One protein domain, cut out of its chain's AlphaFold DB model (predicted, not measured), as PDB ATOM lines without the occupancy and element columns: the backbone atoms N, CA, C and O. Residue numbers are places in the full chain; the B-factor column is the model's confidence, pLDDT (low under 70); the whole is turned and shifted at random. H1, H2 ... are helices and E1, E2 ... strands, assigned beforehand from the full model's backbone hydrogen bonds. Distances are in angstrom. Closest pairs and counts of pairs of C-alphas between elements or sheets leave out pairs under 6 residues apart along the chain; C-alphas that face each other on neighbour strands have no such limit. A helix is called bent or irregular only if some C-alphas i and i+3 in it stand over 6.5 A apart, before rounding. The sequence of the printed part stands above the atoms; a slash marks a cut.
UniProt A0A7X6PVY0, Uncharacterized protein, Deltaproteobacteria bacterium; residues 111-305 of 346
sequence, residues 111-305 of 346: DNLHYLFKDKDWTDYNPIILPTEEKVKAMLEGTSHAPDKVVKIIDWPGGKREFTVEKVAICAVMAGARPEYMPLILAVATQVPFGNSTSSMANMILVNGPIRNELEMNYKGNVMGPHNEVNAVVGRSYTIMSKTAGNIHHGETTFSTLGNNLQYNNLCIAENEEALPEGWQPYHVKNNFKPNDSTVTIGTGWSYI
ATOM      1  N   ASP A 111     390.768 332.636 306.358       97.25
ATOM      2  CA  ASP A 111     389.645 333.578 306.391       97.25
ATOM      3  C   ASP A 111     388.771 333.471 305.134       97.25
ATOM      4  O   ASP A 111     387.548 333.344 305.242       97.25
ATOM      5  N   ASN A 112     389.378 333.448 303.942       97.88
ATOM      6  CA  ASN A 112     388.640 333.306 302.683       97.88
ATOM      7  C   ASN A 112     387.882 331.980 302.614       97.88
ATOM      8  O   ASN A 112     386.721 331.953 302.204       97.88
ATOM      9  N   LEU A 113     388.495 330.884 303.070       97.69
ATOM     10  CA  LEU A 113     387.824 329.588 303.142       97.69
ATOM     11  C   LEU A 113     386.672 329.615 304.153       97.69
ATOM     12  O   LEU A 113     385.592 329.105 303.868       97.69
ATOM     13  N   HIS A 114     386.828 330.263 305.308       97.50
ATOM     14  CA  HIS A 114     385.721 330.431 306.246       97.50
ATOM     15  C   HIS A 114     384.555 331.235 305.663       97.50
ATOM     16  O   HIS A 114     383.399 330.871 305.902       97.50
ATOM     17  N   TYR A 115     384.830 332.298 304.903       97.19
ATOM     18  CA  TYR A 115     383.790 333.039 304.188       97.19
ATOM     19  C   TYR A 115     383.119 332.172 303.126       97.19
ATOM     20  O   TYR A 115     381.895 332.083 303.116       97.19
ATOM     21  N   LEU A 116     383.893 331.431 302.332       96.88
ATOM     22  CA  LEU A 116     383.364 330.526 301.316       96.88
ATOM     23  C   LEU A 116     382.372 329.507 301.900       96.88
ATOM     24  O   LEU A 116     381.290 329.318 301.351       96.88
ATOM     25  N   PHE A 117     382.704 328.866 303.025       97.06
ATOM     26  CA  PHE A 117     381.805 327.895 303.661       97.06
ATOM     27  C   PHE A 117     380.500 328.537 304.151       97.06
ATOM     28  O   PHE A 117     379.453 327.889 304.114       97.06
ATOM     29  N   LYS A 118     380.542 329.796 304.608       96.81
ATOM     30  CA  LYS A 118     379.344 330.557 305.000       96.81
ATOM     31  C   LYS A 118     378.512 330.946 303.780       96.81
ATOM     32  O   LYS A 118     377.310 330.711 303.790       96.81
ATOM     33  N   ASP A 119     379.147 331.455 302.729       96.12
ATOM     34  CA  ASP A 119     378.486 331.882 301.490       96.12
ATOM     35  C   ASP A 119     377.811 330.713 300.759       96.12
ATOM     36  O   ASP A 119     376.767 330.881 300.130       96.12
ATOM     37  N   LYS A 120     378.385 329.510 300.868       94.44
ATOM     38  CA  LYS A 120     377.812 328.265 300.337       94.44
ATOM     39  C   LYS A 120     376.784 327.605 301.262       94.44
ATOM     40  O   LYS A 120     376.271 326.543 300.927       94.44
ATOM     41  N   ASP A 121     376.488 328.200 302.419       95.94
ATOM     42  CA  ASP A 121     375.590 327.650 303.442       95.94
ATOM     43  C   ASP A 121     376.006 326.244 303.945       95.94
ATOM     44  O   ASP A 121     375.180 325.447 304.394       95.94
ATOM     45  N   TRP A 122     377.308 325.935 303.914       95.88
ATOM     46  CA  TRP A 122     377.892 324.646 304.327       95.88
ATOM     47  C   TRP A 122     378.223 324.562 305.821       95.88
ATOM     48  O   TRP A 122     378.826 323.601 306.290       95.88
ATOM     49  N   THR A 123     377.836 325.568 306.592       95.75
ATOM     50  CA  THR A 123     378.047 325.644 308.040       95.75
ATOM     51  C   THR A 123     376.780 326.139 308.730       95.75
ATOM     52  O   THR A 123     375.878 326.679 308.098       95.75
ATOM     53  N   ASP A 124     376.701 326.002 310.044       95.00
ATOM     54  CA  ASP A 124     375.695 326.620 310.910       95.00
ATOM     55  C   ASP A 124     376.010 328.095 311.239       95.00
ATOM     56  O   ASP A 124     375.511 328.631 312.221       95.00
ATOM     57  N   TYR A 125     376.853 328.751 310.433       95.50
ATOM     58  CA  TYR A 125     377.379 330.119 310.591       95.50
ATOM     59  C   TYR A 125     378.262 330.361 311.824       95.50
ATOM     60  O   TYR A 125     378.931 331.395 311.900       95.50
ATOM     61  N   ASN A 126     378.357 329.389 312.728       95.56
ATOM     62  CA  ASN A 126     379.353 329.367 313.790       95.56
ATOM     63  C   ASN A 126     380.753 329.047 313.221       95.56
ATOM     64  O   ASN A 126     380.864 328.427 312.156       95.56
ATOM     65  N   PRO A 127     381.842 329.435 313.915       95.75
ATOM     66  CA  PRO A 127     383.199 329.064 313.520       95.75
ATOM     67  C   PRO A 127     383.351 327.547 313.379       95.75
ATOM     68  O   PRO A 127     382.892 326.788 314.236       95.75
ATOM     69  N   ILE A 128     383.976 327.102 312.294       97.94
ATOM     70  CA  ILE A 128     384.264 325.686 312.037       97.94
ATOM     71  C   ILE A 128     385.764 325.448 312.098       97.94
ATOM     72  O   ILE A 128     386.543 326.380 311.927       97.94
ATOM     73  N   ILE A 129     386.172 324.196 312.259       98.44
ATOM     74  CA  ILE A 129     387.540 323.797 311.928       98.44
ATOM     75  C   ILE A 129     387.569 323.437 310.442       98.44
ATOM     76  O   ILE A 129     386.800 322.584 310.004       98.44
ATOM     77  N   LEU A 130     388.446 324.066 309.652       98.19
ATOM     78  CA  LEU A 130     388.577 323.698 308.239       98.19
ATOM     79  C   LEU A 130     388.990 322.217 308.115       98.19
ATOM     80  O   LEU A 130     389.987 321.821 308.738       98.19
ATOM     81  N   PRO A 131     388.245 321.397 307.348       97.81
ATOM     82  CA  PRO A 131     388.451 319.954 307.280       97.81
ATOM     83  C   PRO A 131     389.586 319.599 306.312       97.81
ATOM     84  O   PRO A 131     389.348 319.102 305.213       97.81
ATOM     85  N   THR A 132     390.830 319.877 306.709       97.88
ATOM     86  CA  THR A 132     392.018 319.495 305.926       97.88
ATOM     87  C   THR A 132     392.182 317.976 305.877       97.88
ATOM     88  O   THR A 132     391.666 317.258 306.739       97.88
ATOM     89  N   GLU A 133     392.935 317.479 304.896       97.50
ATOM     90  CA  GLU A 133     393.190 316.045 304.729       97.50
ATOM     91  C   GLU A 133     393.763 315.403 305.996       97.50
ATOM     92  O   GLU A 133     393.327 314.324 306.396       97.50
ATOM     93  N   GLU A 134     394.685 316.080 306.678       98.31
ATOM     94  CA  GLU A 134     395.314 315.585 307.901       98.31
ATOM     95  C   GLU A 134     394.302 315.457 309.040       98.31
ATOM     96  O   GLU A 134     394.286 314.446 309.742       98.31
ATOM     97  N   LYS A 135     393.425 316.455 309.210       98.69
ATOM     98  CA  LYS A 135     392.405 316.449 310.268       98.69
ATOM     99  C   LYS A 135     391.325 315.405 309.999       98.69
ATOM    100  O   LYS A 135     390.890 314.729 310.926       98.69
ATOM    101  N   VAL A 136     390.914 315.244 308.739       98.69
ATOM    102  CA  VAL A 136     389.955 314.202 308.339       98.69
ATOM    103  C   VAL A 136     390.567 312.816 308.529       98.69
ATOM    104  O   VAL A 136     389.908 311.935 309.074       98.69
ATOM    105  N   LYS A 137     391.838 312.628 308.163       98.62
ATOM    106  CA  LYS A 137     392.558 311.375 308.405       98.62
ATOM    107  C   LYS A 137     392.630 311.042 309.898       98.62
ATOM    108  O   LYS A 137     392.307 309.917 310.256       98.62
ATOM    109  N   ALA A 138     392.981 312.006 310.749       98.75
ATOM    110  CA  ALA A 138     393.006 311.813 312.200       98.75
ATOM    111  C   ALA A 138     391.612 311.476 312.762       98.75
ATOM    112  O   ALA A 138     391.472 310.580 313.586       98.75
ATOM    113  N   MET A 139     390.556 312.136 312.276       98.88
ATOM    114  CA  MET A 139     389.174 311.821 312.660       98.88
ATOM    115  C   MET A 139     388.781 310.378 312.307       98.88
ATOM    116  O   MET A 139     388.101 309.706 313.083       98.88
ATOM    117  N   LEU A 140     389.227 309.881 311.151       98.81
ATOM    118  CA  LEU A 140     388.947 308.517 310.698       98.81
ATOM    119  C   LEU A 140     389.609 307.435 311.568       98.81
ATOM    120  O   LEU A 140     389.126 306.308 311.572       98.81
ATOM    121  N   GLU A 141     390.641 307.760 312.354       98.44
ATOM    122  CA  GLU A 141     391.244 306.826 313.323       98.44
ATOM    123  C   GLU A 141     390.265 306.442 314.448       98.44
ATOM    124  O   GLU A 141     390.411 305.394 315.074       98.44
ATOM    125  N   GLY A 142     389.212 307.242 314.658       98.12
ATOM    126  CA  GLY A 142     388.132 306.982 315.610       98.12
ATOM    127  C   GLY A 142     387.149 305.875 315.207       98.12
ATOM    128  O   GLY A 142     386.184 305.609 315.925       98.12
ATOM    129  N   THR A 143     387.329 305.234 314.048       98.31
ATOM    130  CA  THR A 143     386.451 304.158 313.579       98.31
ATOM    131  C   THR A 143     387.219 303.065 312.842       98.31
ATOM    132  O   THR A 143     388.240 303.302 312.208       98.31
ATOM    133  N   SER A 144     386.697 301.839 312.885       97.81
ATOM    134  CA  SER A 144     387.203 300.712 312.092       97.81
ATOM    135  C   SER A 144     386.552 300.607 310.709       97.81
ATOM    136  O   SER A 144     386.886 299.715 309.928       97.81
ATOM    137  N   HIS A 145     385.574 301.462 310.397       98.12
ATOM    138  CA  HIS A 145     384.921 301.455 309.095       98.12
ATOM    139  C   HIS A 145     385.793 302.097 308.015       98.12
ATOM    140  O   HIS A 145     386.428 303.123 308.239       98.12
ATOM    141  N   ALA A 146     385.767 301.509 306.816       98.38
ATOM    142  CA  ALA A 146     386.452 302.071 305.661       98.38
ATOM    143  C   ALA A 146     385.871 303.459 305.292       98.38
ATOM    144  O   ALA A 146     384.649 303.631 305.379       98.38
ATOM    145  N   PRO A 147     386.698 304.435 304.865       98.44
ATOM    146  CA  PRO A 147     386.239 305.799 304.566       98.44
ATOM    147  C   PRO A 147     385.159 305.883 303.473       98.44
ATOM    148  O   PRO A 147     384.280 306.747 303.523       98.44
ATOM    149  N   ASP A 148     385.187 304.970 302.505       98.00
ATOM    150  CA  ASP A 148     384.247 304.868 301.385       98.00
ATOM    151  C   ASP A 148     382.961 304.101 301.732       98.00
ATOM    152  O   ASP A 148     382.000 304.116 300.961       98.00
ATOM    153  N   LYS A 149     382.890 303.472 302.913       98.50
ATOM    154  CA  LYS A 149     381.688 302.766 303.356       98.50
ATOM    155  C   LYS A 149     380.506 303.733 303.417       98.50
ATOM    156  O   LYS A 149     380.541 304.745 304.118       98.50
ATOM    157  N   VAL A 150     379.421 303.378 302.735       98.44
ATOM    158  CA  VAL A 150     378.161 304.124 302.774       98.44
ATOM    159  C   VAL A 150     377.471 303.902 304.121       98.44
ATOM    160  O   VAL A 150     377.131 302.776 304.483       98.44
ATOM    161  N   VAL A 151     377.249 304.990 304.859       97.88
ATOM    162  CA  VAL A 151     376.475 305.016 306.110       97.88
ATOM    163  C   VAL A 151     374.981 305.054 305.800       97.88
ATOM    164  O   VAL A 151     374.192 304.352 306.429       97.88
ATOM    165  N   LYS A 152     374.587 305.871 304.814       96.56
ATOM    166  CA  LYS A 152     373.194 306.045 304.392       96.56
ATOM    167  C   LYS A 152     373.101 306.492 302.935       96.56
ATOM    168  O   LYS A 152     373.915 307.286 302.470       96.56
ATOM    169  N   ILE A 153     372.051 306.051 302.244       95.69
ATOM    170  CA  ILE A 153     371.585 306.703 301.016       95.69
ATOM    171  C   ILE A 153     370.595 307.788 301.417       95.69
ATOM    172  O   ILE A 153     369.486 307.487 301.861       95.69
ATOM    173  N   ILE A 154     371.001 309.048 301.297       93.00
ATOM    174  CA  ILE A 154     370.099 310.169 301.529       93.00
ATOM    175  C   ILE A 154     369.281 310.342 300.263       93.00
ATOM    176  O   ILE A 154     369.812 310.620 299.190       93.00
ATOM    177  N   ASP A 155     367.979 310.157 300.393       86.50
ATOM    178  CA  ASP A 155     367.038 310.356 299.312       86.50
ATOM    179  C   ASP A 155     366.142 311.561 299.569       86.50
ATOM    180  O   ASP A 155     365.199 311.747 298.828       86.50
ATOM    181  N   TRP A 156     366.369 312.393 300.580       84.81
ATOM    182  CA  TRP A 156     365.579 313.603 300.798       84.81
ATOM    183  C   TRP A 156     366.344 314.624 301.650       84.81
ATOM    184  O   TRP A 156     367.117 314.194 302.504       84.81
ATOM    185  N   PRO A 157     366.116 315.941 301.460       82.12
ATOM    186  CA  PRO A 157     365.540 316.575 300.267       82.12
ATOM    187  C   PRO A 157     366.430 316.372 299.032       82.12
ATOM    188  O   PRO A 157     367.620 316.085 299.158       82.12
ATOM    189  N   GLY A 158     365.864 316.491 297.830       78.31
ATOM    190  CA  GLY A 158     366.621 316.308 296.582       78.31
ATOM    191  C   GLY A 158     366.827 314.853 296.157       78.31
ATOM    192  O   GLY A 158     366.081 313.967 296.570       78.31
ATOM    193  N   GLY A 159     367.772 314.629 295.247       78.81
ATOM    194  CA  GLY A 159     368.064 313.328 294.643       78.81
ATOM    195  C   GLY A 159     368.764 312.348 295.584       78.81
ATOM    196  O   GLY A 159     369.203 312.710 296.680       78.81
ATOM    197  N   LYS A 160     368.867 311.088 295.138       86.75
ATOM    198  CA  LYS A 160     369.579 310.030 295.867       86.75
ATOM    199  C   LYS A 160     371.079 310.298 295.848       86.75
ATOM    200  O   LYS A 160     371.649 310.501 294.781       86.75
ATOM    201  N   ARG A 161     371.712 310.240 297.015       90.25
ATOM    202  CA  ARG A 161     373.157 310.424 297.169       90.25
ATOM    203  C   ARG A 161     373.708 309.596 298.316       90.25
ATOM    204  O   ARG A 161     373.042 309.382 299.327       90.25
ATOM    205  N   GLU A 162     374.940 309.148 298.147       94.81
ATOM    206  CA  GLU A 162     375.651 308.368 299.150       94.81
ATOM    207  C   GLU A 162     376.272 309.278 300.207       94.81
ATOM    208  O   GLU A 162     376.989 310.239 299.890       94.81
ATOM    209  N   PHE A 163     376.021 308.948 301.470       97.50
ATOM    210  CA  PHE A 163     376.665 309.564 302.615       97.50
ATOM    211  C   PHE A 163     377.640 308.566 303.237       97.50
ATOM    212  O   PHE A 163     377.223 307.583 303.850       97.50
ATOM    213  N   THR A 164     378.934 308.778 302.998       98.44
ATOM    214  CA  THR A 164     380.019 307.867 303.384       98.44
ATOM    215  C   THR A 164     380.630 308.239 304.732       98.44
ATOM    216  O   THR A 164     380.437 309.351 305.226       98.44
ATOM    217  N   VAL A 165     381.409 307.323 305.311       98.81
ATOM    218  CA  VAL A 165     382.164 307.548 306.557       98.81
ATOM    219  C   VAL A 165     383.100 308.759 306.443       98.81
ATOM    220  O   VAL A 165     383.147 309.573 307.360       98.81
ATOM    221  N   GLU A 166     383.779 308.945 305.308       98.44
ATOM    222  CA  GLU A 166     384.629 310.117 305.053       98.44
ATOM    223  C   GLU A 166     383.836 311.432 305.102       98.44
ATOM    224  O   GLU A 166     384.263 312.395 305.736       98.44
ATOM    225  N   LYS A 167     382.637 311.474 304.503       98.25
ATOM    226  CA  LYS A 167     381.775 312.669 304.546       98.25
ATOM    227  C   LYS A 167     381.285 312.974 305.964       98.25
ATOM    228  O   LYS A 167     381.161 314.144 306.325       98.25
ATOM    229  N   VAL A 168     381.029 311.940 306.768       98.81
ATOM    230  CA  VAL A 168     380.724 312.097 308.199       98.81
ATOM    231  C   VAL A 168     381.931 312.681 308.934       98.81
ATOM    232  O   VAL A 168     381.770 313.658 309.663       98.81
ATOM    233  N   ALA A 169     383.135 312.154 308.693       98.81
ATOM    234  CA  ALA A 169     384.370 312.631 309.315       98.81
ATOM    235  C   ALA A 169     384.654 314.106 308.981       98.81
ATOM    236  O   ALA A 169     384.997 314.874 309.876       98.81
ATOM    237  N   ILE A 170     384.435 314.531 307.732       98.69
ATOM    238  CA  ILE A 170     384.542 315.940 307.316       98.69
ATOM    239  C   ILE A 170     383.634 316.832 308.174       98.69
ATOM    240  O   ILE A 170     384.096 317.816 308.751       98.69
ATOM    241  N   CYS A 171     382.357 316.468 308.317       98.69
ATOM    242  CA  CYS A 171     381.406 317.246 309.114       98.69
ATOM    243  C   CYS A 171     381.744 317.225 310.614       98.69
ATOM    244  O   CYS A 171     381.572 318.234 311.296       98.69
ATOM    245  N   ALA A 172     382.244 316.095 311.121       98.81
ATOM    246  CA  ALA A 172     382.689 315.950 312.503       98.81
ATOM    247  C   ALA A 172     383.888 316.866 312.803       98.81
ATOM    248  O   ALA A 172     383.878 317.583 313.803       98.81
ATOM    249  N   VAL A 173     384.880 316.920 311.905       98.88
ATOM    250  CA  VAL A 173     386.004 317.864 312.008       98.88
ATOM    251  C   VAL A 173     385.488 319.296 312.022       98.88
ATOM    252  O   VAL A 173     385.835 320.047 312.928       98.88
ATOM    253  N   MET A 174     384.605 319.663 311.086       98.75
ATOM    254  CA  MET A 174     384.019 321.009 311.035       98.75
ATOM    255  C   MET A 174     383.334 321.409 312.343       98.75
ATOM    256  O   MET A 174     383.451 322.562 312.762       98.75
ATOM    257  N   ALA A 175     382.662 320.464 313.004       98.44
ATOM    258  CA  ALA A 175     382.006 320.679 314.290       98.44
ATOM    259  C   ALA A 175     382.976 320.788 315.481       98.44
ATOM    260  O   ALA A 175     382.562 321.258 316.541       98.44
ATOM    261  N   GLY A 176     384.238 320.380 315.315       98.31
ATOM    262  CA  GLY A 176     385.243 320.333 316.377       98.31
ATOM    263  C   GLY A 176     385.284 319.013 317.147       98.31
ATOM    264  O   GLY A 176     385.683 319.004 318.305       98.31
ATOM    265  N   ALA A 177     384.844 317.907 316.543       98.56
ATOM    266  CA  ALA A 177     384.876 316.598 317.187       98.56
ATOM    267  C   ALA A 177     386.302 316.092 317.405       98.56
ATOM    268  O   ALA A 177     387.204 316.350 316.605       98.56
ATOM    269  N   ARG A 178     386.471 315.304 318.471       98.50
ATOM    270  CA  ARG A 178     387.638 314.443 318.661       98.50
ATOM    271  C   ARG A 178     387.354 313.048 318.072       98.50
ATOM    272  O   ARG A 178     386.179 312.669 318.011       98.50
ATOM    273  N   PRO A 179     388.375 312.286 317.631       98.62
ATOM    274  CA  PRO A 179     388.178 310.969 317.016       98.62
ATOM    275  C   PRO A 179     387.358 310.002 317.879       98.62
ATOM    276  O   PRO A 179     386.562 309.229 317.355       98.62
ATOM    277  N   GLU A 180     387.461 310.085 319.206       98.38
ATOM    278  CA  GLU A 180     386.718 309.234 320.139       98.38
ATOM    279  C   GLU A 180     385.194 309.399 320.001       98.38
ATOM    280  O   GLU A 180     384.440 308.478 320.304       98.38
ATOM    281  N   TYR A 181     384.713 310.542 319.494       98.56
ATOM    282  CA  TYR A 181     383.282 310.799 319.287       98.56
ATOM    283  C   TYR A 181     382.743 310.122 318.019       98.56
ATOM    284  O   TYR A 181     381.525 310.008 317.841       98.56
ATOM    285  N   MET A 182     383.628 309.688 317.117       98.56
ATOM    286  CA  MET A 182     383.277 309.221 315.775       98.56
ATOM    287  C   MET A 182     382.270 308.056 315.765       98.56
ATOM    288  O   MET A 182     381.341 308.111 314.955       98.56
ATOM    289  N   PRO A 183     382.337 307.043 316.655       98.31
ATOM    290  CA  PRO A 183     381.328 305.981 316.699       98.31
ATOM    291  C   PRO A 183     379.910 306.507 316.968       98.31
ATOM    292  O   PRO A 183     378.959 306.093 316.301       98.31
ATOM    293  N   LEU A 184     379.763 307.466 317.890       98.75
ATOM    294  CA  LEU A 184     378.475 308.086 318.202       98.75
ATOM    295  C   LEU A 184     377.987 308.976 317.051       98.75
ATOM    296  O   LEU A 184     376.816 308.915 316.673       98.75
ATOM    297  N   ILE A 185     378.881 309.763 316.445       98.81
ATOM    298  CA  ILE A 185     378.544 310.624 315.302       98.81
ATOM    299  C   ILE A 185     378.116 309.781 314.091       98.81
ATOM    300  O   ILE A 185     377.161 310.144 313.405       98.81
ATOM    301  N   LEU A 186     378.744 308.625 313.854       98.75
ATOM    302  CA  LEU A 186     378.321 307.672 312.823       98.75
ATOM    303  C   LEU A 186     376.917 307.118 313.084       98.75
ATOM    304  O   LEU A 186     376.129 306.997 312.145       98.75
ATOM    305  N   ALA A 187     376.571 306.822 314.340       98.44
ATOM    306  CA  ALA A 187     375.218 306.400 314.696       98.44
ATOM    307  C   ALA A 187     374.196 307.515 314.409       98.44
ATOM    308  O   ALA A 187     373.169 307.270 313.768       98.44
ATOM    309  N   VAL A 188     374.511 308.758 314.786       98.38
ATOM    310  CA  VAL A 188     373.691 309.950 314.496       98.38
ATOM    311  C   VAL A 188     373.548 310.192 312.986       98.38
ATOM    312  O   VAL A 188     372.460 310.516 312.507       98.38
ATOM    313  N   ALA A 189     374.610 309.972 312.207       98.38
ATOM    314  CA  ALA A 189     374.626 310.156 310.756       98.38
ATOM    315  C   ALA A 189     373.582 309.297 310.016       98.38
ATOM    316  O   ALA A 189     373.088 309.692 308.958       98.38
ATOM    317  N   THR A 190     373.165 308.161 310.590       97.00
ATOM    318  CA  THR A 190     372.088 307.317 310.032       97.00
ATOM    319  C   THR A 190     370.725 308.024 309.994       97.00
ATOM    320  O   THR A 190     369.838 307.661 309.214       97.00
ATOM    321  N   GLN A 191     370.557 309.086 310.781       96.19
ATOM    322  CA  GLN A 191     369.322 309.861 310.885       96.19
ATOM    323  C   GLN A 191     369.404 311.214 310.167       96.19
ATOM    324  O   GLN A 191     368.520 312.044 310.327       96.19
ATOM    325  N   VAL A 192     370.443 311.454 309.362       96.12
ATOM    326  CA  VAL A 192     370.574 312.664 308.530       96.12
ATOM    327  C   VAL A 192     369.680 312.556 307.280       96.12
ATOM    328  O   VAL A 192     369.603 311.469 306.698       96.12
ATOM    329  N   PRO A 193     369.028 313.638 306.815       94.44
ATOM    330  CA  PRO A 193     368.968 314.960 307.437       94.44
ATOM    331  C   PRO A 193     368.026 315.005 308.639       94.44
ATOM    332  O   PRO A 193     367.130 314.173 308.778       94.44
ATOM    333  N   PHE A 194     368.201 316.033 309.462       92.06
ATOM    334  CA  PHE A 194     367.272 316.353 310.531       92.06
ATOM    335  C   PHE A 194     365.854 316.656 310.029       92.06
ATOM    336  O   PHE A 194     365.650 317.075 308.888       92.06
ATOM    337  N   GLY A 195     364.860 316.475 310.900       86.88
ATOM    338  CA  GLY A 195     363.461 316.767 310.603       86.88
ATOM    339  C   GLY A 195     363.209 318.265 310.417       86.88
ATOM    340  O   GLY A 195     363.619 319.093 311.235       86.88
ATOM    341  N   ASN A 196     362.502 318.620 309.344       87.81
ATOM    342  CA  ASN A 196     362.083 319.989 309.056       87.81
ATOM    343  C   ASN A 196     360.661 320.044 308.482       87.81
ATOM    344  O   ASN A 196     360.146 319.096 307.894       87.81
ATOM    345  N   SER A 197     360.020 321.199 308.654       86.44
ATOM    346  CA  SER A 197     358.663 321.473 308.182       86.44
ATOM    347  C   SER A 197     358.498 322.966 307.943       86.44
ATOM    348  O   SER A 197     359.158 323.768 308.598       86.44
ATOM    349  N   THR A 198     357.546 323.353 307.093       85.31
ATOM    350  CA  THR A 198     357.112 324.755 306.980       85.31
ATOM    351  C   THR A 198     356.663 325.333 308.322       85.31
ATOM    352  O   THR A 198     356.865 326.513 308.580       85.31
ATOM    353  N   SER A 199     356.138 324.500 309.224       85.50
ATOM    354  CA  SER A 199     355.767 324.884 310.590       85.50
ATOM    355  C   SER A 199     356.929 324.911 311.596       85.50
ATOM    356  O   SER A 199     356.673 325.087 312.778       85.50
ATOM    357  N   SER A 200     358.189 324.819 311.150       86.69
ATOM    358  CA  SER A 200     359.395 325.023 311.977       86.69
ATOM    359  C   SER A 200     359.641 323.947 313.051       86.69
ATOM    360  O   SER A 200     359.615 324.218 314.249       86.69
ATOM    361  N   MET A 201     359.890 322.711 312.608       89.56
ATOM    362  CA  MET A 201     360.264 321.595 313.490       89.56
ATOM    363  C   MET A 201     361.650 321.776 314.145       89.56
ATOM    364  O   MET A 201     362.491 322.526 313.657       89.56
ATOM    365  N   ALA A 202     361.893 321.016 315.210       89.06
ATOM    366  CA  ALA A 202     363.177 320.765 315.851       89.06
ATOM    367  C   ALA A 202     363.379 319.269 316.109       89.06
ATOM    368  O   ALA A 202     362.481 318.452 315.887       89.06
ATOM    369  N   ASN A 203     364.569 318.933 316.600       93.19
ATOM    370  CA  ASN A 203     364.992 317.570 316.863       93.19
ATOM    371  C   ASN A 203     365.571 317.456 318.272       93.19
ATOM    372  O   ASN A 203     366.035 318.447 318.839       93.19
ATOM    373  N   MET A 204     365.552 316.241 318.802       94.50
ATOM    374  CA  MET A 204     366.196 315.868 320.055       94.50
ATOM    375  C   MET A 204     367.043 314.627 319.820       94.50
ATOM    376  O   MET A 204     366.521 313.627 319.330       94.50
ATOM    377  N   ILE A 205     368.319 314.686 320.185       97.56
ATOM    378  CA  ILE A 205     369.217 313.531 320.197       97.56
ATOM    379  C   ILE A 205     369.272 313.015 321.636       97.56
ATOM    380  O   ILE A 205     369.812 313.693 322.505       97.56
ATOM    381  N   LEU A 206     368.735 311.821 321.882       97.88
ATOM    382  CA  LEU A 206     368.850 311.124 323.162       97.88
ATOM    383  C   LEU A 206     369.854 309.979 323.028       97.88
ATOM    384  O   LEU A 206     369.647 309.064 322.230       97.88
ATOM    385  N   VAL A 207     370.928 310.039 323.808       98.56
ATOM    386  CA  VAL A 207     371.962 309.005 323.874       98.56
ATOM    387  C   VAL A 207     371.742 308.127 325.099       98.56
ATOM    388  O   VAL A 207     371.415 308.609 326.184       98.56
ATOM    389  N   ASN A 208     371.953 306.831 324.910       98.56
ATOM    390  CA  ASN A 208     371.706 305.770 325.874       98.56
ATOM    391  C   ASN A 208     372.880 304.785 325.933       98.56
ATOM    392  O   ASN A 208     373.631 304.655 324.963       98.56
ATOM    393  N   GLY A 209     372.991 304.061 327.046       98.19
ATOM    394  CA  GLY A 209     373.965 302.992 327.249       98.19
ATOM    395  C   GLY A 209     375.364 303.463 327.681       98.19
ATOM    396  O   GLY A 209     375.555 304.643 328.007       98.19
ATOM    397  N   PRO A 210     376.353 302.546 327.696       98.12
ATOM    398  CA  PRO A 210     377.693 302.781 328.246       98.12
ATOM    399  C   PRO A 210     378.467 303.943 327.609       98.12
ATOM    400  O   PRO A 210     379.224 304.621 328.308       98.12
ATOM    401  N   ILE A 211     378.225 304.242 326.325       98.31
ATOM    402  CA  ILE A 211     378.930 305.310 325.590       98.31
ATOM    403  C   ILE A 211     378.777 306.691 326.242       98.31
ATOM    404  O   ILE A 211     379.655 307.541 326.114       98.31
ATOM    405  N   ARG A 212     377.681 306.911 326.987       97.94
ATOM    406  CA  ARG A 212     377.460 308.144 327.760       97.94
ATOM    407  C   ARG A 212     378.588 308.374 328.767       97.94
ATOM    408  O   ARG A 212     379.005 309.509 328.961       97.94
ATOM    409  N   ASN A 213     379.063 307.302 329.401       97.94
ATOM    410  CA  ASN A 213     380.142 307.341 330.384       97.94
ATOM    411  C   ASN A 213     381.514 307.326 329.705       97.94
ATOM    412  O   ASN A 213     382.386 308.090 330.100       97.94
ATOM    413  N   GLU A 214     381.690 306.505 328.668       98.00
ATOM    414  CA  GLU A 214     382.952 306.391 327.917       98.00
ATOM    415  C   GLU A 214     383.387 307.719 327.289       98.00
ATOM    416  O   GLU A 214     384.574 308.032 327.271       98.00
ATOM    417  N   LEU A 215     382.426 308.507 326.795       98.12
ATOM    418  CA  LEU A 215     382.679 309.825 326.212       98.12
ATOM    419  C   LEU A 215     382.506 310.975 327.207       98.12
ATOM    420  O   LEU A 215     382.586 312.129 326.803       98.12
ATOM    421  N   GLU A 216     382.239 310.691 328.484       97.56
ATOM    422  CA  GLU A 216     382.024 311.715 329.514       97.56
ATOM    423  C   GLU A 216     380.911 312.722 329.145       97.56
ATOM    424  O   GLU A 216     381.018 313.932 329.372       97.56
ATOM    425  N   MET A 217     379.816 312.231 328.556       98.06
ATOM    426  CA  MET A 217     378.646 313.053 328.240       98.06
ATOM    427  C   MET A 217     377.976 313.570 329.514       98.06
ATOM    428  O   MET A 217     377.892 312.869 330.526       98.06
ATOM    429  N   ASN A 218     377.400 314.772 329.450       96.50
ATOM    430  CA  ASN A 218     376.556 315.250 330.538       96.50
ATOM    431  C   ASN A 218     375.145 314.669 330.410       96.50
ATOM    432  O   ASN A 218     374.475 314.835 329.389       96.50
ATOM    433  N   TYR A 219     374.693 314.042 331.491       94.88
ATOM    434  CA  TYR A 219     373.326 313.560 331.687       94.88
ATOM    435  C   TYR A 219     372.744 313.983 333.047       94.88
ATOM    436  O   TYR A 219     371.669 313.543 333.428       94.88
ATOM    437  N   LYS A 220     373.443 314.826 333.818       91.81
ATOM    438  CA  LYS A 220     373.048 315.207 335.184       91.81
ATOM    439  C   LYS A 220     372.489 316.634 335.216       91.81
ATOM    440  O   LYS A 220     371.683 317.023 334.375       91.81
ATOM    441  N   GLY A 221     372.894 317.434 336.203       89.62
ATOM    442  CA  GLY A 221     372.494 318.831 336.306       89.62
ATOM    443  C   GLY A 221     372.827 319.607 335.033       89.62
ATOM    444  O   GLY A 221     373.875 319.407 334.414       89.62
ATOM    445  N   ASN A 222     371.924 320.510 334.650       89.25
ATOM    446  CA  ASN A 222     372.090 321.361 333.474       89.25
ATOM    447  C   ASN A 222     372.277 320.565 332.160       89.25
ATOM    448  O   ASN A 222     373.025 320.977 331.275       89.25
ATOM    449  N   VAL A 223     371.607 319.409 332.033       91.75
ATOM    450  CA  VAL A 223     371.730 318.499 330.875       91.75
ATOM    451  C   VAL A 223     371.426 319.165 329.529       91.75
ATOM    452  O   VAL A 223     372.015 318.802 328.519       91.75
ATOM    453  N   MET A 224     370.549 320.175 329.511       90.12
ATOM    454  CA  MET A 224     370.191 320.937 328.305       90.12
ATOM    455  C   MET A 224     371.010 322.230 328.127       90.12
ATOM    456  O   MET A 224     370.698 323.029 327.246       90.12
ATOM    457  N   GLY A 225     372.012 322.480 328.975       90.31
ATOM    458  CA  GLY A 225     372.836 323.688 328.924       90.31
ATOM    459  C   GLY A 225     374.219 323.489 328.296       90.31
ATOM    460  O   GLY A 225     374.657 322.366 328.048       90.31
ATOM    461  N   PRO A 226     374.955 324.590 328.067       92.75
ATOM    462  CA  PRO A 226     376.186 324.605 327.276       92.75
ATOM    463  C   PRO A 226     377.440 324.243 328.097       92.75
ATOM    464  O   PRO A 226     378.455 324.929 328.018       92.75
ATOM    465  N   HIS A 227     377.378 323.193 328.921       93.75
ATOM    466  CA  HIS A 227     378.446 322.858 329.880       93.75
ATOM    467  C   HIS A 227     379.137 321.517 329.619       93.75
ATOM    468  O   HIS A 227     379.889 321.040 330.466       93.75
ATOM    469  N   ASN A 228     378.899 320.901 328.461       97.38
ATOM    470  CA  ASN A 228     379.592 319.685 328.058       97.38
ATOM    471  C   ASN A 228     379.950 319.729 326.574       97.38
ATOM    472  O   ASN A 228     379.093 319.976 325.723       97.38
ATOM    473  N   GLU A 229     381.226 319.488 326.288       97.19
ATOM    474  CA  GLU A 229     381.774 319.533 324.938       97.19
ATOM    475  C   GLU A 229     381.169 318.447 324.040       97.19
ATOM    476  O   GLU A 229     380.762 318.746 322.920       97.19
ATOM    477  N   VAL A 230     381.041 317.210 324.528       98.12
ATOM    478  CA  VAL A 230     380.559 316.077 323.724       98.12
ATOM    479  C   VAL A 230     379.118 316.308 323.283       98.12
ATOM    480  O   VAL A 230     378.821 316.232 322.091       98.12
ATOM    481  N   ASN A 231     378.234 316.681 324.214       98.06
ATOM    482  CA  ASN A 231     376.849 317.045 323.906       98.06
ATOM    483  C   ASN A 231     376.783 318.199 322.882       98.06
ATOM    484  O   ASN A 231     376.015 318.150 321.916       98.06
ATOM    485  N   ALA A 232     377.608 319.238 323.057       97.44
ATOM    486  CA  ALA A 232     377.639 320.387 322.153       97.44
ATOM    487  C   ALA A 232     378.075 319.992 320.730       97.44
ATOM    488  O   ALA A 232     377.421 320.350 319.745       97.44
ATOM    489  N   VAL A 233     379.158 319.222 320.624       98.25
ATOM    490  CA  VAL A 233     379.814 318.884 319.361       98.25
ATOM    491  C   VAL A 233     379.075 317.789 318.593       98.25
ATOM    492  O   VAL A 233     378.906 317.920 317.381       98.25
ATOM    493  N   VAL A 234     378.571 316.742 319.255       98.50
ATOM    494  CA  VAL A 234     377.768 315.690 318.597       98.50
ATOM    495  C   VAL A 234     376.480 316.287 318.034       98.50
ATOM    496  O   VAL A 234     376.146 316.073 316.865       98.50
ATOM    497  N   GLY A 235     375.795 317.108 318.831       97.94
ATOM    498  CA  GLY A 235     374.588 317.801 318.399       97.94
ATOM    499  C   GLY A 235     374.816 318.752 317.224       97.94
ATOM    500  O   GLY A 235     374.050 318.756 316.256       97.94
ATOM    501  N   ARG A 236     375.919 319.509 317.258       97.94
ATOM    502  CA  ARG A 236     376.325 320.398 316.161       97.94
ATOM    503  C   ARG A 236     376.756 319.633 314.908       97.94
ATOM    504  O   ARG A 236     376.441 320.057 313.797       97.94
ATOM    505  N   SER A 237     377.416 318.484 315.066       98.44
ATOM    506  CA  SER A 237     377.780 317.604 313.946       98.44
ATOM    507  C   SER A 237     376.534 317.192 313.163       98.44
ATOM    508  O   SER A 237     376.538 317.235 311.936       98.44
ATOM    509  N   TYR A 238     375.431 316.876 313.854       98.12
ATOM    510  CA  TYR A 238     374.155 316.561 313.206       98.12
ATOM    511  C   TYR A 238     373.599 317.720 312.370       98.12
ATOM    512  O   TYR A 238     373.115 317.504 311.253       98.12
ATOM    513  N   THR A 239     373.720 318.952 312.873       97.19
ATOM    514  CA  THR A 239     373.338 320.178 312.161       97.19
ATOM    515  C   THR A 239     374.147 320.344 310.881       97.19
ATOM    516  O   THR A 239     373.564 320.470 309.805       97.19
ATOM    517  N   ILE A 240     375.480 320.290 310.978       98.12
ATOM    518  CA  ILE A 240     376.377 320.468 309.828       98.12
ATOM    519  C   ILE A 240     376.127 319.375 308.786       98.12
ATOM    520  O   ILE A 240     375.892 319.706 307.628       98.12
ATOM    521  N   MET A 241     376.067 318.099 309.194       98.06
ATOM    522  CA  MET A 241     375.767 316.979 308.289       98.06
ATOM    523  C   MET A 241     374.431 317.161 307.563       98.06
ATOM    524  O   MET A 241     374.311 316.827 306.387       98.06
ATOM    525  N   SER A 242     373.416 317.689 308.249       96.50
ATOM    526  CA  SER A 242     372.095 317.916 307.660       96.50
ATOM    527  C   SER A 242     372.072 319.092 306.691       96.50
ATOM    528  O   SER A 242     371.377 319.018 305.682       96.50
ATOM    529  N   LYS A 243     372.846 320.151 306.940       95.44
ATOM    530  CA  LYS A 243     372.975 321.261 305.989       95.44
ATOM    531  C   LYS A 243     373.766 320.854 304.750       95.44
ATOM    532  O   LYS A 243     373.299 321.097 303.649       95.44
ATOM    533  N   THR A 244     374.898 320.174 304.925       94.94
ATOM    534  CA  THR A 244     375.787 319.784 303.822       94.94
ATOM    535  C   THR A 244     375.279 318.532 303.107       94.94
ATOM    536  O   THR A 244     374.552 318.616 302.121       94.94
ATOM    537  N   ALA A 245     375.586 317.339 303.619       93.88
ATOM    538  CA  ALA A 245     375.179 316.078 303.011       93.88
ATOM    539  C   ALA A 245     373.652 315.936 302.961       93.88
ATOM    540  O   ALA A 245     373.109 315.384 302.008       93.88
ATOM    541  N   GLY A 246     372.936 316.461 303.952       93.38
ATOM    542  CA  GLY A 246     371.478 316.510 303.983       93.38
ATOM    543  C   GLY A 246     370.859 317.564 303.058       93.38
ATOM    544  O   GLY A 246     369.674 317.451 302.762       93.38
ATOM    545  N   ASN A 247     371.645 318.491 302.502       92.44
ATOM    546  CA  ASN A 247     371.199 319.534 301.577       92.44
ATOM    547  C   ASN A 247     369.991 320.322 302.112       92.44
ATOM    548  O   ASN A 247     368.996 320.513 301.407       92.44
ATOM    549  N   ILE A 248     370.035 320.702 303.391       92.81
ATOM    550  CA  ILE A 248     368.997 321.489 304.061       92.81
ATOM    551  C   ILE A 248     369.374 322.973 303.985       92.81
ATOM    552  O   ILE A 248     370.142 323.467 304.809       92.81
ATOM    553  N   HIS A 249     368.774 323.677 303.024       92.12
ATOM    554  CA  HIS A 249     369.021 325.089 302.725       92.12
ATOM    555  C   HIS A 249     367.706 325.869 302.718       92.12
ATOM    556  O   HIS A 249     366.717 325.469 302.084       92.12
ATOM    557  N   HIS A 250     367.657 326.960 303.482       90.88
ATOM    558  CA  HIS A 250     366.433 327.741 303.650       90.88
ATOM    559  C   HIS A 250     366.026 328.428 302.343       90.88
ATOM    560  O   HIS A 250     366.842 329.056 301.682       90.88
ATOM    561  N   GLY A 251     364.750 328.304 301.972       87.75
ATOM    562  CA  GLY A 251     364.212 328.849 300.725       87.75
ATOM    563  C   GLY A 251     364.464 327.974 299.492       87.75
ATOM    564  O   GLY A 251     363.851 328.216 298.453       87.75
ATOM    565  N   GLU A 252     365.286 326.929 299.611       88.38
ATOM    566  CA  GLU A 252     365.550 325.976 298.529       88.38
ATOM    567  C   GLU A 252     364.975 324.595 298.819       88.38
ATOM    568  O   GLU A 252     364.206 324.071 298.019       88.38
ATOM    569  N   THR A 253     365.308 324.006 299.967       89.12
ATOM    570  CA  THR A 253     364.900 322.641 300.337       89.12
ATOM    571  C   THR A 253     364.251 322.548 301.713       89.12
ATOM    572  O   THR A 253     363.573 321.562 302.009       89.12
ATOM    573  N   THR A 254     364.378 323.591 302.536       88.88
ATOM    574  CA  THR A 254     363.592 323.774 303.757       88.88
ATOM    575  C   THR A 254     362.887 325.126 303.766       88.88
ATOM    576  O   THR A 254     363.383 326.117 303.238       88.88
ATOM    577  N   PHE A 255     361.700 325.163 304.370       88.75
ATOM    578  CA  PHE A 255     360.744 326.269 304.237       88.75
ATOM    579  C   PHE A 255     360.107 326.663 305.574       88.75
ATOM    580  O   PHE A 255     358.982 327.165 305.595       88.75
ATOM    581  N   SER A 256     360.789 326.386 306.690       88.69
ATOM    582  CA  SER A 256     360.368 326.803 308.033       88.69
ATOM    583  C   SER A 256     360.047 328.296 308.057       88.69
ATOM    584  O   SER A 256     360.883 329.100 307.662       88.69
ATOM    585  N   THR A 257     358.853 328.675 308.513       87.12
ATOM    586  CA  THR A 257     358.424 330.083 308.537       87.12
ATOM    587  C   THR A 257     359.081 330.895 309.650       87.12
ATOM    588  O   THR A 257     359.422 332.051 309.431       87.12
ATOM    589  N   LEU A 258     359.243 330.304 310.836       89.50
ATOM    590  CA  LEU A 258     359.888 330.927 311.998       89.50
ATOM    591  C   LEU A 258     361.284 330.350 312.255       89.50
ATOM    592  O   LEU A 258     362.153 331.041 312.772       89.50
ATOM    593  N   GLY A 259     361.497 329.081 311.897       89.88
ATOM    594  CA  GLY A 259     362.667 328.320 312.327       89.88
ATOM    595  C   GLY A 259     362.551 327.860 313.782       89.88
ATOM    596  O   GLY A 259     361.569 328.140 314.472       89.88
ATOM    597  N   ASN A 260     363.543 327.100 314.243       90.69
ATOM    598  CA  ASN A 260     363.600 326.647 315.625       90.69
ATOM    599  C   ASN A 260     365.048 326.654 316.118       90.69
ATOM    600  O   ASN A 260     365.897 325.950 315.575       90.69
ATOM    601  N   ASN A 261     365.321 327.438 317.162       91.06
ATOM    602  CA  ASN A 261     366.680 327.627 317.667       91.06
ATOM    603  C   ASN A 261     367.289 326.338 318.251       91.06
ATOM    604  O   ASN A 261     368.507 326.211 318.325       91.06
ATOM    605  N   LEU A 262     366.462 325.348 318.605       91.81
ATOM    606  CA  LEU A 262     366.950 324.036 319.028       91.81
ATOM    607  C   LEU A 262     367.735 323.326 317.921       91.81
ATOM    608  O   LEU A 262     368.573 322.499 318.248       91.81
ATOM    609  N   GLN A 263     367.528 323.646 316.637       92.31
ATOM    610  CA  GLN A 263     368.232 322.986 315.530       92.31
ATOM    611  C   GLN A 263     369.738 323.279 315.477       92.31
ATOM    612  O   GLN A 263     370.448 322.539 314.806       92.31
ATOM    613  N   TYR A 264     370.254 324.291 316.188       92.88
ATOM    614  CA  TYR A 264     371.703 324.538 316.234       92.88
ATOM    615  C   TYR A 264     372.469 323.391 316.908       92.88
ATOM    616  O   TYR A 264     373.544 323.019 316.441       92.88
ATOM    617  N   ASN A 265     371.897 322.782 317.955       94.19
ATOM    618  CA  ASN A 265     372.488 321.639 318.666       94.19
ATOM    619  C   ASN A 265     371.610 320.371 318.643       94.19
ATOM    620  O   ASN A 265     372.081 319.287 318.951       94.19
ATOM    621  N   ASN A 266     370.342 320.474 318.251       94.25
ATOM    622  CA  ASN A 266     369.366 319.380 318.236       94.25
ATOM    623  C   ASN A 266     369.174 318.709 319.604       94.25
ATOM    624  O   ASN A 266     369.017 317.491 319.673       94.25
ATOM    625  N   LEU A 267     369.198 319.518 320.674       94.00
ATOM    626  CA  LEU A 267     368.974 319.105 322.064       94.00
ATOM    627  C   LEU A 267     369.692 317.783 322.383       94.00
ATOM    628  O   LEU A 267     369.051 316.780 322.694       94.00
ATOM    629  N   CYS A 268     371.015 317.764 322.204       97.06
ATOM    630  CA  CYS A 268     371.800 316.550 322.373       97.06
ATOM    631  C   CYS A 268     372.041 316.264 323.853       97.06
ATOM    632  O   CYS A 268     372.805 316.956 324.528       97.06
ATOM    633  N   ILE A 269     371.360 315.239 324.352       96.94
ATOM    634  CA  ILE A 269     371.348 314.848 325.756       96.94
ATOM    635  C   ILE A 269     371.579 313.346 325.907       96.94
ATOM    636  O   ILE A 269     371.413 312.565 324.972       96.94
ATOM    637  N   ALA A 270     371.946 312.945 327.115       97.44
ATOM    638  CA  ALA A 270     372.171 311.562 327.510       97.44
ATOM    639  C   ALA A 270     371.258 311.218 328.707       97.44
ATOM    640  O   ALA A 270     370.933 312.114 329.482       97.44
ATOM    641  N   GLU A 271     370.814 309.959 328.853       97.00
ATOM    642  CA  GLU A 271     369.661 309.667 329.733       97.00
ATOM    643  C   GLU A 271     369.856 309.781 331.259       97.00
ATOM    644  O   GLU A 271     368.923 310.223 331.873       97.00
ATOM    645  N   ASN A 272     370.942 309.455 331.952       96.56
ATOM    646  CA  ASN A 272     370.931 309.253 333.433       96.56
ATOM    647  C   ASN A 272     370.109 308.039 333.880       96.56
ATOM    648  O   ASN A 272     369.225 308.096 334.734       96.56
ATOM    649  N   GLU A 273     370.467 306.913 333.281       96.19
ATOM    650  CA  GLU A 273     369.882 305.601 333.540       96.19
ATOM    651  C   GLU A 273     370.040 305.177 335.007       96.19
ATOM    652  O   GLU A 273     369.210 304.447 335.539       96.19
ATOM    653  N   GLU A 274     371.085 305.671 335.671       94.38
ATOM    654  CA  GLU A 274     371.442 305.368 337.053       94.38
ATOM    655  C   GLU A 274     370.545 306.068 338.089       94.38
ATOM    656  O   GLU A 274     370.538 305.667 339.250       94.38
ATOM    657  N   ALA A 275     369.801 307.105 337.686       94.75
ATOM    658  CA  ALA A 275     368.905 307.875 338.555       94.75
ATOM    659  C   ALA A 275     367.419 307.689 338.202       94.75
ATOM    660  O   ALA A 275     366.578 308.493 338.601       94.75
ATOM    661  N   LEU A 276     367.088 306.660 337.416       94.06
ATOM    662  CA  LEU A 276     365.701 306.337 337.099       94.06
ATOM    663  C   LEU A 276     364.966 305.803 338.346       94.06
ATOM    664  O   LEU A 276     365.556 305.027 339.102       94.06
ATOM    665  N   PRO A 277     363.680 306.158 338.553       92.12
ATOM    666  CA  PRO A 277     362.883 305.620 339.654       92.12
ATOM    667  C   PRO A 277     362.749 304.094 339.617       92.12
ATOM    668  O   PRO A 277     362.901 303.453 338.572       92.12
ATOM    669  N   GLU A 278     362.380 303.501 340.753       90.50
ATOM    670  CA  GLU A 278     362.137 302.062 340.831       90.50
ATOM    671  C   GLU A 278     361.089 301.611 339.793       90.50
ATOM    672  O   GLU A 278     360.047 302.235 339.591       90.50
ATOM    673  N   GLY A 279     361.390 300.520 339.085       90.81
ATOM    674  CA  GLY A 279     360.540 299.982 338.020       90.81
ATOM    675  C   GLY A 279     360.667 300.695 336.668       90.81
ATOM    676  O   GLY A 279     360.146 300.189 335.670       90.81
ATOM    677  N   TRP A 280     361.384 301.820 336.582       94.06
ATOM    678  CA  TRP A 280     361.664 302.474 335.309       94.06
ATOM    679  C   TRP A 280     362.880 301.833 334.642       94.06
ATOM    680  O   TRP A 280     363.919 301.598 335.246       94.06
ATOM    681  N   GLN A 281     362.720 301.526 333.363       96.06
ATOM    682  CA  GLN A 281     363.777 301.000 332.507       96.06
ATOM    683  C   GLN A 281     364.336 302.144 331.652       96.06
ATOM    684  O   GLN A 281     363.524 302.968 331.202       96.06
ATOM    685  N   PRO A 282     365.653 302.156 331.367       96.81
ATOM    686  CA  PRO A 282     366.239 303.048 330.374       96.81
ATOM    687  C   PRO A 282     365.464 303.028 329.061       96.81
ATOM    688  O   PRO A 282     364.947 301.985 328.642       96.81
ATOM    689  N   TYR A 283     365.400 304.170 328.386       96.38
ATOM    690  CA  TYR A 283     364.634 304.347 327.162       96.38
ATOM    691  C   TYR A 283     365.013 303.324 326.085       96.38
ATOM    692  O   TYR A 283     364.132 302.735 325.453       96.38
ATOM    693  N   HIS A 284     366.305 303.046 325.902       97.56
ATOM    694  CA  HIS A 284     366.754 302.039 324.939       97.56
ATOM    695  C   HIS A 284     366.292 300.620 325.310       97.56
ATOM    696  O   HIS A 284     365.831 299.880 324.441       97.56
ATOM    697  N   VAL A 285     366.307 300.259 326.598       97.94
ATOM    698  CA  VAL A 285     365.830 298.946 327.061       97.94
ATOM    699  C   VAL A 285     364.322 298.807 326.857       97.94
ATOM    700  O   VAL A 285     363.856 297.777 326.367       97.94
ATOM    701  N   LYS A 286     363.547 299.875 327.102       96.31
ATOM    702  CA  LYS A 286     362.113 299.923 326.754       96.31
ATOM    703  C   LYS A 286     361.848 299.715 325.260       96.31
ATOM    704  O   LYS A 286     360.775 299.246 324.896       96.31
ATOM    705  N   ASN A 287     362.814 300.047 324.408       95.81
ATOM    706  CA  ASN A 287     362.760 299.848 322.961       95.81
ATOM    707  C   ASN A 287     363.432 298.539 322.501       95.81
ATOM    708  O   ASN A 287     363.753 298.395 321.324       95.81
ATOM    709  N   ASN A 288     363.568 297.556 323.400       97.12
ATOM    710  CA  ASN A 288     364.082 296.203 323.143       97.12
ATOM    711  C   ASN A 288     365.583 296.109 322.816       97.12
ATOM    712  O   ASN A 288     366.025 295.107 322.250       97.12
ATOM    713  N   PHE A 289     366.375 297.114 323.191       98.12
ATOM    714  CA  PHE A 289     367.834 297.005 323.194       98.12
ATOM    715  C   PHE A 289     368.335 296.390 324.506       98.12
ATOM    716  O   PHE A 289     367.637 296.401 325.523       98.12
ATOM    717  N   LYS A 290     369.539 295.815 324.499       98.06
ATOM    718  CA  LYS A 290     370.139 295.250 325.715       98.06
ATOM    719  C   LYS A 290     370.661 296.378 326.610       98.06
ATOM    720  O   LYS A 290     371.108 297.384 326.074       98.06
ATOM    721  N   PRO A 291     370.739 296.181 327.939       95.94
ATOM    722  CA  PRO A 291     371.256 297.199 328.865       95.94
ATOM    723  C   PRO A 291     372.675 297.712 328.565       95.94
ATOM    724  O   PRO A 291     373.031 298.811 328.969       95.94
ATOM    725  N   ASN A 292     373.491 296.913 327.874       97.12
ATOM    726  CA  ASN A 292     374.858 297.284 327.502       97.12
ATOM    727  C   ASN A 292     374.965 297.785 326.050       97.12
ATOM    728  O   ASN A 292     376.075 298.016 325.576       97.12
ATOM    729  N   ASP A 293     373.847 297.927 325.333       98.00
ATOM    730  CA  ASP A 293     373.847 298.475 323.981       98.00
ATOM    731  C   ASP A 293     373.867 300.007 324.054       98.00
ATOM    732  O   ASP A 293     372.959 300.646 324.585       98.00
ATOM    733  N   SER A 294     374.887 300.612 323.456       98.38
ATOM    734  CA  SER A 294     374.919 302.055 323.227       98.38
ATOM    735  C   SER A 294     374.016 302.410 322.050       98.38
ATOM    736  O   SER A 294     374.187 301.884 320.948       98.38
ATOM    737  N   THR A 295     373.051 303.304 322.262       98.25
ATOM    738  CA  THR A 295     372.067 303.670 321.232       98.25
ATOM    739  C   THR A 295     371.852 305.174 321.160       98.25
ATOM    740  O   THR A 295     372.148 305.919 322.096       98.25
ATOM    741  N   VAL A 296     371.326 305.620 320.021       98.00
ATOM    742  CA  VAL A 296     370.872 306.991 319.823       98.00
ATOM    743  C   VAL A 296     369.441 306.986 319.308       98.00
ATOM    744  O   VAL A 296     369.105 306.258 318.375       98.00
ATOM    745  N   THR A 297     368.599 307.813 319.916       96.94
ATOM    746  CA  THR A 297     367.223 308.057 319.487       96.94
ATOM    747  C   THR A 297     367.101 309.491 319.003       96.94
ATOM    748  O   THR A 297     367.504 310.418 319.704       96.94
ATOM    749  N   ILE A 298     366.509 309.680 317.822       95.31
ATOM    750  CA  ILE A 298     366.212 311.006 317.280       95.31
ATOM    751  C   ILE A 298     364.711 311.263 317.354       95.31
ATOM    752  O   ILE A 298     363.923 310.657 316.630       95.31
ATOM    753  N   GLY A 299     364.317 312.176 318.238       92.19
ATOM    754  CA  GLY A 299     362.967 312.724 318.281       92.19
ATOM    755  C   GLY A 299     362.827 313.888 317.304       92.19
ATOM    756  O   GLY A 299     363.751 314.685 317.164       92.19
ATOM    757  N   THR A 300     361.663 314.022 316.667       90.56
ATOM    758  CA  THR A 300     361.299 315.196 315.857       90.56
ATOM    759  C   THR A 300     360.017 315.811 316.410       90.56
ATOM    760  O   THR A 300     359.105 315.099 316.827       90.56
ATOM    761  N   GLY A 301     359.951 317.138 316.473       88.44
ATOM    762  CA  GLY A 301     358.831 317.847 317.091       88.44
ATOM    763  C   GLY A 301     358.802 319.323 316.721       88.44
ATOM    764  O   GLY A 301     359.529 319.753 315.838       88.44
ATOM    765  N   TRP A 302     357.954 320.111 317.382       85.19
ATOM    766  CA  TRP A 302     357.784 321.548 317.099       85.19
ATOM    767  C   TRP A 302     358.067 322.434 318.297       85.19
ATOM    768  O   TRP A 302     358.679 323.491 318.163       85.19
ATOM    769  N   SER A 303     357.603 321.997 319.461       80.38
ATOM    770  CA  SER A 303     357.509 322.841 320.639       80.38
ATOM    771  C   SER A 303     358.333 322.255 321.769       80.38
ATOM    772  O   SER A 303     358.280 321.057 322.037       80.38
ATOM    773  N   TYR A 304     359.046 323.137 322.455       84.19
ATOM    774  CA  TYR A 304     359.666 322.882 323.743       84.19
ATOM    775  C   TYR A 304     359.058 323.861 324.739       84.19
ATOM    776  O   TYR A 304     359.014 325.065 324.481       84.19
ATOM    777  N   ILE A 305     358.563 323.341 325.859       84.31
ATOM    778  CA  ILE A 305     358.054 324.155 326.957       84.31
ATOM    779  C   ILE A 305     359.031 323.984 328.113       84.31
ATOM    780  O   ILE A 305     359.112 322.908 328.703       84.31
TER     781      ILE A 305
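AT A GLANCE: This is residues 111 to 305 of the 346 residues of an uncharacterized protein of Deltaproteobacteria bacterium (UniProt A0A7X6PVY0). The crossed helices H3, H4 and H6 make a core; H4 and H6 cover one face of a narrow three-stranded sheet, and H2 crosses H3 and H4 on the side away from that sheet. The small hairpin of E1 and E2 sits beside this core, H1 lies far out near one end of the longest axis, and the link of residues 271 to 282 reaches out toward the other end. The printed part has 195 residues, with eight named helices and five named strands in the order H1 H2 E1 E2 H3 H4 E3 H5 H6 H7 E4 H8 E5; the larger sheet has the order E4 E3 E5 and is mixed. The class is mixed, helices and strands, though under half of the residues, 92, are in named elements. The whole is compact, with a radius of gyration of the C-alphas of 16.6 A and spans of 54 by 40 by 32 A.

HOW THE PARTS SIT: H1, residues 111 to 119, is apart from every other named element. H2, residues 133 to 140, touches H3, residues 165 to 175, and is about perpendicular to it at 74 degrees; the closest C-alphas are those of Val 136 and Ile 170, 5.8 A. E1, residues 150 to 154, and E2, residues 161 to 164, form an antiparallel hairpin, with N 154 and O 161 at 2.9 A, within hydrogen-bond range. H4, residues 179 to 189, touches H3 at a steep tilt of 69 degrees, only just short of about perpendicular, opposite ways; the closest C-alphas are those of Val 168 and Leu 186, 6.8 A. H6, residues 229 to 243, touches H3, the closest C-alphas being those of Ala 175 and Ser 237, 5.2 A. H6 also touches H4 at a steep tilt of 46 degrees, the same way; the closest C-alphas are those of Ile 185 and Val 234, 6.1 A. E3, residues 202 to 208, is the inner strand between the edge strands E4, residues 268 to 270, and E5, residues 295 to 301. E3 and E5 are antiparallel, with N 204 and O 299 at 2.9 A; E3 and E4 are parallel, with N 207 and O 269 at 2.8 A. H4 and H6 lie on the same face of this sheet, two layers with helices on one face: H4 is over E5 at a height over the sheet of 10.9 A, and H6 is over E4 and E3 at 9.3 A. H5, residues 211 to 214, H7, residues 261 to 264, and H8, residues 283 to 286, each only graze the sheet. E3, then H5, H6 and H7, then E4 form a strand-helix-strand unit, two parallel neighbour strands with helices between them along the chain. Every O i to N i+4 pair is within hydrogen-bond range in H1, H2, H3 and H6; H4 has 5 of 7, and H5, H7 and H8 are too short for such a pair.

IN THESE COORDINATES: H1 begins with C-alpha 111 at (389.645, 333.578, 306.391). H6 measures 21.0 A from first to last C-alpha, H3 15.2 A and H4 15.0 A. H4 is irregular, with C-alphas 180 and 183 being 7.2 A apart. E3 measures 20.0 A and E5 19.8 A; E5 ends with C-alpha 301 at (358.831, 317.847, 317.091).

THE WHOLE: The two C-alphas farthest apart are those of Asn 112 and Gly 279, 56.1 A. The links H1 to H2, H4 to E3, H5 to H6, H6 to H7 and E4 to H8 are long. The printed part has no cut. Its mean pLDDT is 95.0, and no printed residue is under 70.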